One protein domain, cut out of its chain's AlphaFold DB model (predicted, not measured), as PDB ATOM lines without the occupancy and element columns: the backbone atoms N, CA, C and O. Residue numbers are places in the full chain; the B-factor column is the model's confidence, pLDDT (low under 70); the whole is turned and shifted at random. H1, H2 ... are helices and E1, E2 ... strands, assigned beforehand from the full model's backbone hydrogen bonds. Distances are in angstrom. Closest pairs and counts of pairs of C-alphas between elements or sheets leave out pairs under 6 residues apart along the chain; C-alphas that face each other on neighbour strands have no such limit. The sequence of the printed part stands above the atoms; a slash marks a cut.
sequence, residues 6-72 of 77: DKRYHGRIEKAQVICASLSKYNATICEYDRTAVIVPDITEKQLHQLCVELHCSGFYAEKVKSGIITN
ATOM      1  N   ASP A   6      40.756 -31.014 -61.313       82.81
ATOM      2  CA  ASP A   6      40.798 -30.622 -59.907       82.81
ATOM      3  C   ASP A   6      39.743 -31.378 -59.108       82.81
ATOM      4  O   ASP A   6      40.047 -31.937 -58.051       82.81
ATOM      5  N   LYS A   7      38.526 -31.497 -59.649       84.94
ATOM      6  CA  LYS A   7      37.469 -32.307 -59.035       84.94
ATOM      7  C   LYS A   7      37.865 -33.780 -58.944       84.94
ATOM      8  O   LYS A   7      37.666 -34.419 -57.910       84.94
ATOM      9  N   ARG A   8      38.466 -34.334 -60.005       84.94
ATOM     10  CA  ARG A   8      38.951 -35.726 -60.009       84.94
ATOM     11  C   ARG A   8      40.094 -35.929 -59.015       84.94
ATOM     12  O   ARG A   8      40.184 -36.987 -58.398       84.94
ATOM     13  N   TYR A   9      40.985 -34.953 -58.871       87.75
ATOM     14  CA  TYR A   9      42.080 -35.018 -57.909       87.75
ATOM     15  C   TYR A   9      41.572 -34.984 -56.464       87.75
ATOM     16  O   TYR A   9      41.937 -35.868 -55.692       87.75
ATOM     17  N   HIS A  10      40.659 -34.068 -56.126       90.25
ATOM     18  CA  HIS A  10      40.046 -34.010 -54.794       90.25
ATOM     19  C   HIS A  10      39.317 -35.310 -54.434       90.25
ATOM     20  O   HIS A  10      39.559 -35.861 -53.364       90.25
ATOM     21  N   GLY A  11      38.532 -35.874 -55.359       90.88
ATOM     22  CA  GLY A  11      37.869 -37.160 -55.119       90.88
ATOM     23  C   GLY A  11      38.848 -38.314 -54.860       90.88
ATOM     24  O   GLY A  11      38.564 -39.211 -54.070       90.88
ATOM     25  N   ARG A  12      40.042 -38.291 -55.473       90.88
ATOM     26  CA  ARG A  12      41.096 -39.279 -55.182       90.88
ATOM     27  C   ARG A  12      41.716 -39.086 -53.798       90.88
ATOM     28  O   ARG A  12      42.022 -40.086 -53.155       90.88
ATOM     29  N   ILE A  13      41.875 -37.844 -53.337       93.75
ATOM     30  CA  ILE A  13      42.346 -37.548 -51.974       93.75
ATOM     31  C   ILE A  13      41.347 -38.080 -50.944       93.75
ATOM     32  O   ILE A  13      41.739 -38.804 -50.034       93.75
ATOM     33  N   GLU A  14      40.059 -37.771 -51.102       93.44
ATOM     34  CA  GLU A  14      39.009 -38.239 -50.186       93.44
ATOM     35  C   GLU A  14      38.980 -39.771 -50.114       93.44
ATOM     36  O   GLU A  14      38.941 -40.358 -49.032       93.44
ATOM     37  N   LYS A  15      39.091 -40.440 -51.268       92.81
ATOM     38  CA  LYS A  15      39.132 -41.904 -51.322       92.81
ATOM     39  C   LYS A  15      40.368 -42.472 -50.619       92.81
ATOM     40  O   LYS A  15      40.239 -43.429 -49.861       92.81
ATOM     41  N   ALA A  16      41.540 -41.865 -50.812       94.94
ATOM     42  CA  ALA A  16      42.758 -42.259 -50.108       94.94
ATOM     43  C   ALA A  16      42.613 -42.103 -48.583       94.94
ATOM     44  O   ALA A  16      43.013 -42.998 -47.843       94.94
ATOM     45  N   GLN A  17      41.982 -41.026 -48.107       95.25
ATOM     46  CA  GLN A  17      41.714 -40.809 -46.679       95.25
ATOM     47  C   GLN A  17      40.797 -41.885 -46.086       95.25
ATOM     48  O   GLN A  17      41.100 -42.429 -45.024       95.25
ATOM     49  N   VAL A  18      39.714 -42.235 -46.786       94.94
ATOM     50  CA  VAL A  18      38.789 -43.298 -46.356       94.94
ATOM     51  C   VAL A  18      39.505 -44.648 -46.264       94.94
ATOM     52  O   VAL A  18      39.353 -45.359 -45.270       94.94
ATOM     53  N   ILE A  19      40.323 -44.988 -47.264       94.06
ATOM     54  CA  ILE A  19      41.094 -46.237 -47.271       94.06
ATOM     55  C   ILE A  19      42.167 -46.238 -46.176       94.06
ATOM     56  O   ILE A  19      42.345 -47.232 -45.480       94.06
ATOM     57  N   CYS A  20      42.856 -45.118 -45.967       96.12
ATOM     58  CA  CYS A  20      43.830 -44.987 -44.890       96.12
ATOM     59  C   CYS A  20      43.189 -45.260 -43.520       96.12
ATOM     60  O   CYS A  20      43.760 -45.980 -42.703       96.12
ATOM     61  N   ALA A  21      41.981 -44.738 -43.284       95.44
ATOM     62  CA  ALA A  21      41.241 -44.973 -42.048       95.44
ATOM     63  C   ALA A  21      40.789 -46.440 -41.896       95.44
ATOM     64  O   ALA A  21      40.865 -47.002 -40.798       95.44
ATOM     65  N   SER A  22      40.352 -47.090 -42.984       93.69
ATOM     66  CA  SER A  22      39.932 -48.499 -42.948       93.69
ATOM     67  C   SER A  22      41.101 -49.462 -42.701       93.69
ATOM     68  O   SER A  22      40.916 -50.515 -42.089       93.69
ATOM     69  N   LEU A  23      42.319 -49.066 -43.080       94.00
ATOM     70  CA  LEU A  23      43.565 -49.799 -42.847       94.00
ATOM     71  C   LEU A  23      44.242 -49.466 -41.505       94.00
ATOM     72  O   LEU A  23      45.433 -49.725 -41.334       94.00
ATOM     73  N   SER A  24      43.496 -48.960 -40.518       89.50
ATOM     74  CA  SER A  24      44.013 -48.642 -39.173       89.50
ATOM     75  C   SER A  24      44.794 -49.786 -38.506       89.50
ATOM     76  O   SER A  24      45.784 -49.536 -37.826       89.50
ATOM     77  N   LYS A  25      44.414 -51.048 -38.753       91.38
ATOM     78  CA  LYS A  25      45.121 -52.240 -38.241       91.38
ATOM     79  C   LYS A  25      46.545 -52.406 -38.782       91.38
ATOM     80  O   LYS A  25      47.326 -53.142 -38.190       91.38
ATOM     81  N   TYR A  26      46.857 -51.754 -39.896       92.44
ATOM     82  CA  TYR A  26      48.153 -51.823 -40.562       92.44
ATOM     83  C   TYR A  26      49.009 -50.570 -40.332       92.44
ATOM     84  O   TYR A  26      49.993 -50.383 -41.035       92.44
ATOM     85  N   ASN A  27      48.633 -49.681 -39.399       94.19
ATOM     86  CA  ASN A  27      49.306 -48.389 -39.189       94.19
ATOM     87  C   ASN A  27      49.471 -47.584 -40.494       94.19
ATOM     88  O   ASN A  27      50.486 -46.921 -40.712       94.19
ATOM     89  N   ALA A  28      48.480 -47.680 -41.384       96.56
ATOM     90  CA  ALA A  28      48.524 -47.021 -42.677       96.56
ATOM     91  C   ALA A  28      48.510 -45.491 -42.525       96.56
ATOM     92  O   ALA A  28      47.845 -44.945 -41.643       96.56
ATOM     93  N   THR A  29      49.228 -44.800 -43.408       97.12
ATOM     94  CA  THR A  29      49.346 -43.334 -43.415       97.12
ATOM     95  C   THR A  29      49.194 -42.778 -44.825       97.12
ATOM     96  O   THR A  29      49.469 -43.459 -45.811       97.12
ATOM     97  N   ILE A  30      48.753 -41.525 -44.944       97.19
ATOM     98  CA  ILE A  30      48.752 -40.822 -46.231       97.19
ATOM     99  C   ILE A  30      50.189 -40.445 -46.591       97.19
ATOM    100  O   ILE A  30      50.925 -39.929 -45.750       97.19
ATOM    101  N   CYS A  31      50.581 -40.674 -47.844       95.06
ATOM    102  CA  CYS A  31      51.887 -40.248 -48.335       95.06
ATOM    103  C   CYS A  31      51.985 -38.713 -48.340       95.06
ATOM    104  O   CYS A  31      51.140 -38.020 -48.906       95.06
ATOM    105  N   GLU A  32      53.046 -38.173 -47.740       93.31
ATOM    106  CA  GLU A  32      53.276 -36.725 -47.641       93.31
ATOM    107  C   GLU A  32      53.435 -36.058 -49.018       93.31
ATOM    108  O   GLU A  32      52.948 -34.948 -49.242       93.31
ATOM    109  N   TYR A  33      54.066 -36.767 -49.956       91.75
ATOM    110  CA  TYR A  33      54.371 -36.272 -51.300       91.75
ATOM    111  C   TYR A  33      53.240 -36.514 -52.310       91.75
ATOM    112  O   TYR A  33      53.186 -35.847 -53.341       91.75
ATOM    113  N   ASP A  34      52.332 -37.447 -52.019       93.06
ATOM    114  CA  ASP A  34      51.162 -37.741 -52.845       93.06
ATOM    115  C   ASP A  34      49.956 -38.066 -51.962       93.06
ATOM    116  O   ASP A  34      49.763 -39.192 -51.507       93.06
ATOM    117  N   ARG A  35      49.080 -37.076 -51.784       94.38
ATOM    118  CA  ARG A  35      47.867 -37.208 -50.964       94.38
ATOM    119  C   ARG A  35      46.840 -38.200 -51.522       94.38
ATOM    120  O   ARG A  35      45.831 -38.447 -50.870       94.38
ATOM    121  N   THR A  36      47.064 -38.736 -52.721       94.44
ATOM    122  CA  THR A  36      46.239 -39.790 -53.327       94.44
ATOM    123  C   THR A  36      46.801 -41.195 -53.105       94.44
ATOM    124  O   THR A  36      46.206 -42.162 -53.580       94.44
ATOM    125  N   ALA A  37      47.911 -41.319 -52.371       96.19
ATOM    126  CA  ALA A  37      48.569 -42.576 -52.049       96.19
ATOM    127  C   ALA A  37      48.536 -42.875 -50.540       96.19
ATOM    128  O   ALA A  37      48.616 -41.973 -49.701       96.19
ATOM    129  N   VAL A  38      48.461 -44.163 -50.203       97.31
ATOM    130  CA  VAL A  38      48.494 -44.677 -48.827       97.31
ATOM    131  C   VAL A  38      49.728 -45.553 -48.655       97.31
ATOM    132  O   VAL A  38      49.970 -46.456 -49.449       97.31
ATOM    133  N   ILE A  39      50.503 -45.298 -47.609       97.50
ATOM    134  CA  ILE A  39      51.652 -46.105 -47.209       97.50
ATOM    135  C   ILE A  39      51.197 -47.069 -46.120       97.50
ATOM    136  O   ILE A  39      50.633 -46.653 -45.110       97.50
ATOM    137  N   VAL A  40      51.467 -48.353 -46.322       97.56
ATOM    138  CA  VAL A  40      51.178 -49.436 -45.385       97.56
ATOM    139  C   VAL A  40      52.512 -50.053 -44.954       97.56
ATOM    140  O   VAL A  40      53.123 -50.770 -45.755       97.56
ATOM    141  N   PRO A  41      53.023 -49.732 -43.755       97.38
ATOM    142  CA  PRO A  41      54.286 -50.274 -43.265       97.38
ATOM    143  C   PRO A  41      54.155 -51.734 -42.817       97.38
ATOM    144  O   PRO A  41      53.054 -52.242 -42.615       97.38
ATOM    145  N   ASP A  42      55.300 -52.393 -42.636       96.00
ATOM    146  CA  ASP A  42      55.436 -53.721 -42.022       96.00
ATOM    147  C   ASP A  42      54.584 -54.825 -42.667       96.00
ATOM    148  O   ASP A  42      54.138 -55.770 -42.010       96.00
ATOM    149  N   ILE A  43      54.393 -54.737 -43.984       96.06
ATOM    150  CA  ILE A  43      53.728 -55.774 -44.772       96.06
ATOM    151  C   ILE A  43      54.706 -56.463 -45.714       96.06
ATOM    152  O   ILE A  43      55.760 -55.945 -46.069       96.06
ATOM    153  N   THR A  44      54.330 -57.655 -46.152       96.69
ATOM    154  CA  THR A  44      54.994 -58.374 -47.239       96.69
ATOM    155  C   THR A  44      54.418 -57.969 -48.594       96.69
ATOM    156  O   THR A  44      53.273 -57.524 -48.690       96.69
ATOM    157  N   GLU A  45      55.164 -58.216 -49.671       96.62
ATOM    158  CA  GLU A  45      54.661 -58.047 -51.042       96.62
ATOM    159  C   GLU A  45      53.377 -58.856 -51.293       96.62
ATOM    160  O   GLU A  45      52.440 -58.374 -51.927       96.62
ATOM    161  N   LYS A  46      53.280 -60.062 -50.719       96.88
ATOM    162  CA  LYS A  46      52.075 -60.897 -50.806       96.88
ATOM    163  C   LYS A  46      50.868 -60.243 -50.127       96.88
ATOM    164  O   LYS A  46      49.775 -60.264 -50.689       96.88
ATOM    165  N   GLN A  47      51.056 -59.663 -48.941       96.00
ATOM    166  CA  GLN A  47      49.998 -58.922 -48.247       96.00
ATOM    167  C   GLN A  47      49.591 -57.670 -49.026       96.00
ATOM    168  O   GLN A  47      48.399 -57.400 -49.136       96.00
ATOM    169  N   LEU A  48      50.549 -56.952 -49.628       96.25
ATOM    170  CA  LEU A  48      50.240 -55.829 -50.514       96.25
ATOM    171  C   LEU A  48      49.381 -56.279 -51.697       96.25
ATOM    172  O   LEU A  48      48.366 -55.654 -51.984       96.25
ATOM    173  N   HIS A  49      49.765 -57.361 -52.376       95.31
ATOM    174  CA  HIS A  49      49.004 -57.877 -53.510       95.31
ATOM    175  C   HIS A  49      47.563 -58.216 -53.113       95.31
ATOM    176  O   HIS A  49      46.626 -57.836 -53.811       95.31
ATOM    177  N   GLN A  50      47.381 -58.868 -51.963       95.19
ATOM    178  CA  GLN A  50      46.057 -59.191 -51.445       95.19
ATOM    179  C   GLN A  50      45.232 -57.933 -51.128       95.19
ATOM    180  O   GLN A  50      44.081 -57.848 -51.553       95.19
ATOM    181  N   LEU A  51      45.828 -56.928 -50.476       93.75
ATOM    182  CA  LEU A  51      45.176 -55.634 -50.236       93.75
ATOM    183  C   LEU A  51      44.763 -54.955 -51.547       93.75
ATOM    184  O   LEU A  51      43.669 -54.406 -51.634       93.75
ATOM    185  N   CYS A  52      45.607 -55.018 -52.580       93.25
ATOM    186  CA  CYS A  52      45.296 -54.443 -53.885       93.25
ATOM    187  C   CYS A  52      44.084 -55.103 -54.554       93.25
ATOM    188  O   CYS A  52      43.257 -54.408 -55.144       93.25
ATOM    189  N   VAL A  53      43.952 -56.426 -54.429       92.62
ATOM    190  CA  VAL A  53      42.784 -57.169 -54.921       92.62
ATOM    191  C   VAL A  53      41.529 -56.795 -54.132       92.62
ATOM    192  O   VAL A  53      40.518 -56.450 -54.735       92.62
ATOM    193  N   GLU A  54      41.596 -56.817 -52.798       91.56
ATOM    194  CA  GLU A  54      40.452 -56.535 -51.917       91.56
ATOM    195  C   GLU A  54      39.928 -55.098 -52.066       91.56
ATOM    196  O   GLU A  54      38.726 -54.855 -51.984       91.56
ATOM    197  N   LEU A  55      40.826 -54.139 -52.300       90.19
ATOM    198  CA  LEU A  55      40.501 -52.715 -52.401       90.19
ATOM    199  C   LEU A  55      40.353 -52.224 -53.849       90.19
ATOM    200  O   LEU A  55      40.183 -51.019 -54.064       90.19
ATOM    201  N   HIS A  56      40.432 -53.126 -54.834       90.56
ATOM    202  CA  HIS A  56      40.392 -52.810 -56.266       90.56
ATOM    203  C   HIS A  56      41.333 -51.654 -56.639       90.56
ATOM    204  O   HIS A  56      40.934 -50.640 -57.222       90.56
ATOM    205  N   CYS A  57      42.595 -51.768 -56.240       91.50
ATOM    206  CA  CYS A  57      43.592 -50.720 -56.401       91.50
ATOM    207  C   CYS A  57      44.916 -51.287 -56.930       91.50
ATOM    208  O   CYS A  57      45.051 -52.483 -57.185       91.50
ATOM    209  N   SER A  58      45.893 -50.412 -57.148       92.62
ATOM    210  CA  SER A  58      47.250 -50.810 -57.523       92.62
ATOM    211  C   SER A  58      48.228 -50.420 -56.430       92.62
ATOM    212  O   SER A  58      47.949 -49.538 -55.624       92.62
ATOM    213  N   GLY A  59      49.415 -51.009 -56.429       93.44
ATOM    214  CA  GLY A  59      50.439 -50.601 -55.487       93.44
ATOM    215  C   GLY A  59      51.826 -51.065 -55.878       93.44
ATOM    216  O   GLY A  59      51.998 -51.860 -56.800       93.44
ATOM    217  N   PHE A  60      52.810 -50.544 -55.159       95.44
ATOM    218  CA  PHE A  60      54.216 -50.883 -55.300       95.44
ATOM    219  C   PHE A  60      54.790 -51.273 -53.938       95.44
ATOM    220  O   PHE A  60      54.528 -50.605 -52.937       95.44
ATOM    221  N   TYR A  61      55.577 -52.347 -53.900       97.38
ATOM    222  CA  TYR A  61      56.244 -52.797 -52.685       97.38
ATOM    223  C   TYR A  61      57.670 -52.246 -52.606       97.38
ATOM    224  O   TYR A  61      58.505 -52.503 -53.471       97.38
ATOM    225  N   ALA A  62      57.964 -51.506 -51.540       95.06
ATOM    226  CA  ALA A  62      59.281 -50.960 -51.260       95.06
ATOM    227  C   ALA A  62      60.040 -51.875 -50.287       95.06
ATOM    228  O   ALA A  62      59.985 -51.695 -49.069       95.06
ATOM    229  N   GLU A  63      60.796 -52.832 -50.829       93.50
ATOM    230  CA  GLU A  63      61.501 -53.862 -50.048       93.50
ATOM    231  C   GLU A  63      62.452 -53.286 -48.986       93.50
ATOM    232  O   GLU A  63      62.476 -53.761 -47.851       93.50
ATOM    233  N   LYS A  64      63.176 -52.205 -49.313       94.00
ATOM    234  CA  LYS A  64      64.149 -51.562 -48.408       94.00
ATOM    235  C   LYS A  64      63.545 -51.103 -47.079       94.00
ATOM    236  O   LYS A  64      64.243 -51.083 -46.072       94.00
ATOM    237  N   VAL A  65      62.273 -50.714 -47.095       92.75
ATOM    238  CA  VAL A  65      61.541 -50.188 -45.932       92.75
ATOM    239  C   VAL A  65      60.343 -51.066 -45.566       92.75
ATOM    240  O   VAL A  65      59.515 -50.658 -44.759       92.75
ATOM    241  N   LYS A  66      60.230 -52.253 -46.182       95.44
ATOM    242  CA  LYS A  66      59.153 -53.235 -45.970       95.44
ATOM    243  C   LYS A  66      57.759 -52.605 -45.935       95.44
ATOM    244  O   LYS A  66      56.967 -52.856 -45.033       95.44
ATOM    245  N   SER A  67      57.486 -51.734 -46.901       97.12
ATOM    246  CA  SER A  67      56.236 -50.973 -46.958       97.12
ATOM    247  C   SER A  67      55.574 -51.133 -48.316       97.12
ATOM    248  O   SER A  67      56.247 -51.137 -49.346       97.12
ATOM    249  N   GLY A  68      54.250 -51.232 -48.331       97.00
ATOM    250  CA  GLY A  68      53.464 -51.117 -49.551       97.00
ATOM    251  C   GLY A  68      52.965 -49.696 -49.751       97.00
ATOM    252  O   GLY A  68      52.499 -49.058 -48.814       97.00
ATOM    253  N   ILE A  69      53.041 -49.208 -50.980       96.38
ATOM    254  CA  ILE A  69      52.470 -47.929 -51.388       96.38
ATOM    255  C   ILE A  69      51.275 -48.248 -52.274       96.38
ATOM    256  O   ILE A  69      51.444 -48.790 -53.364       96.38
ATOM    257  N   ILE A  70      50.080 -47.932 -51.798       94.94
ATOM    258  CA  ILE A  70      48.812 -48.209 -52.463       94.94
ATOM    259  C   ILE A  70      48.306 -46.932 -53.137       94.94
ATOM    260  O   ILE A  70      48.311 -45.856 -52.543       94.94
ATOM    261  N   THR A  71      47.866 -47.052 -54.385       93.38
ATOM    262  CA  THR A  71      47.414 -45.966 -55.259       93.38
ATOM    263  C   THR A  71      46.204 -46.407 -56.091       93.38
ATOM    264  O   THR A  71      45.832 -47.579 -56.110       93.38
ATOM    265  N   ASN A  72      45.585 -45.480 -56.831       86.94
ATOM    266  CA  ASN A  72      44.549 -45.793 -57.829       86.94
ATOM    267  C   ASN A  72      43.315 -46.542 -57.282       86.94
ATOM    268  O   ASN A  72      42.765 -47.419 -57.946       86.94
TER     269      ASN A  72
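Overview. This is residues 6 to 72 of the 77 residues of an uncharacterized protein of Porphyromonadaceae bacterium KH3CP3RA (UniProt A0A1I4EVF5). H2 packs along one face of a small antiparallel sheet, ordered E1, E3, E2; the longer H1 meets the sheet with residues 12 to 21, its first residues reaching away. The 67 printed residues run H1, E1, H2, E2, E3: mixed class, compact, radius of gyration of the C-alphas 11.2 A, spans 33 by 23 by 19 A.

Along the chain. H1, residues 6 to 22, begins at C-alpha 6 (40.798, -30.622, -59.907) and measures 24.7 A. E1 is residues 38 to 41, 9.8 A; H2, 45 to 54, 14.3 A; E2, 58 to 62, 13.6 A; E3, 67 to 71, 13.1 A, ending at C-alpha 71 (47.414, -45.966, -55.259).

Arrangement. Inner strand E3 is antiparallel to E1 (N 40 and O 68, 2.8 A) and, in a hairpin, to E2 (N 60 and O 69, 2.9 A), within hydrogen-bond range. E1, H2, E2 form a split strand-helix-strand unit, E3 between its strands, with a right-handed crossover. H2 is on the sheet, height 8.7 A; its closest C-alphas to E2 are Cys 52 and Ser 58, 5.5 A. H1 is on the sheet, C-alphas of Cys 20 and Val 38 closest to E1 at 6.1 A. H1 and H2 are apart; in both, every O i to N i+4 pair is within range.

Size, cuts and confidence. C-alphas 7 and 64, farthest apart, are 34.6 A apart. The printed part has no cut; the H1 to E1 link is long; no printed residue is under 70.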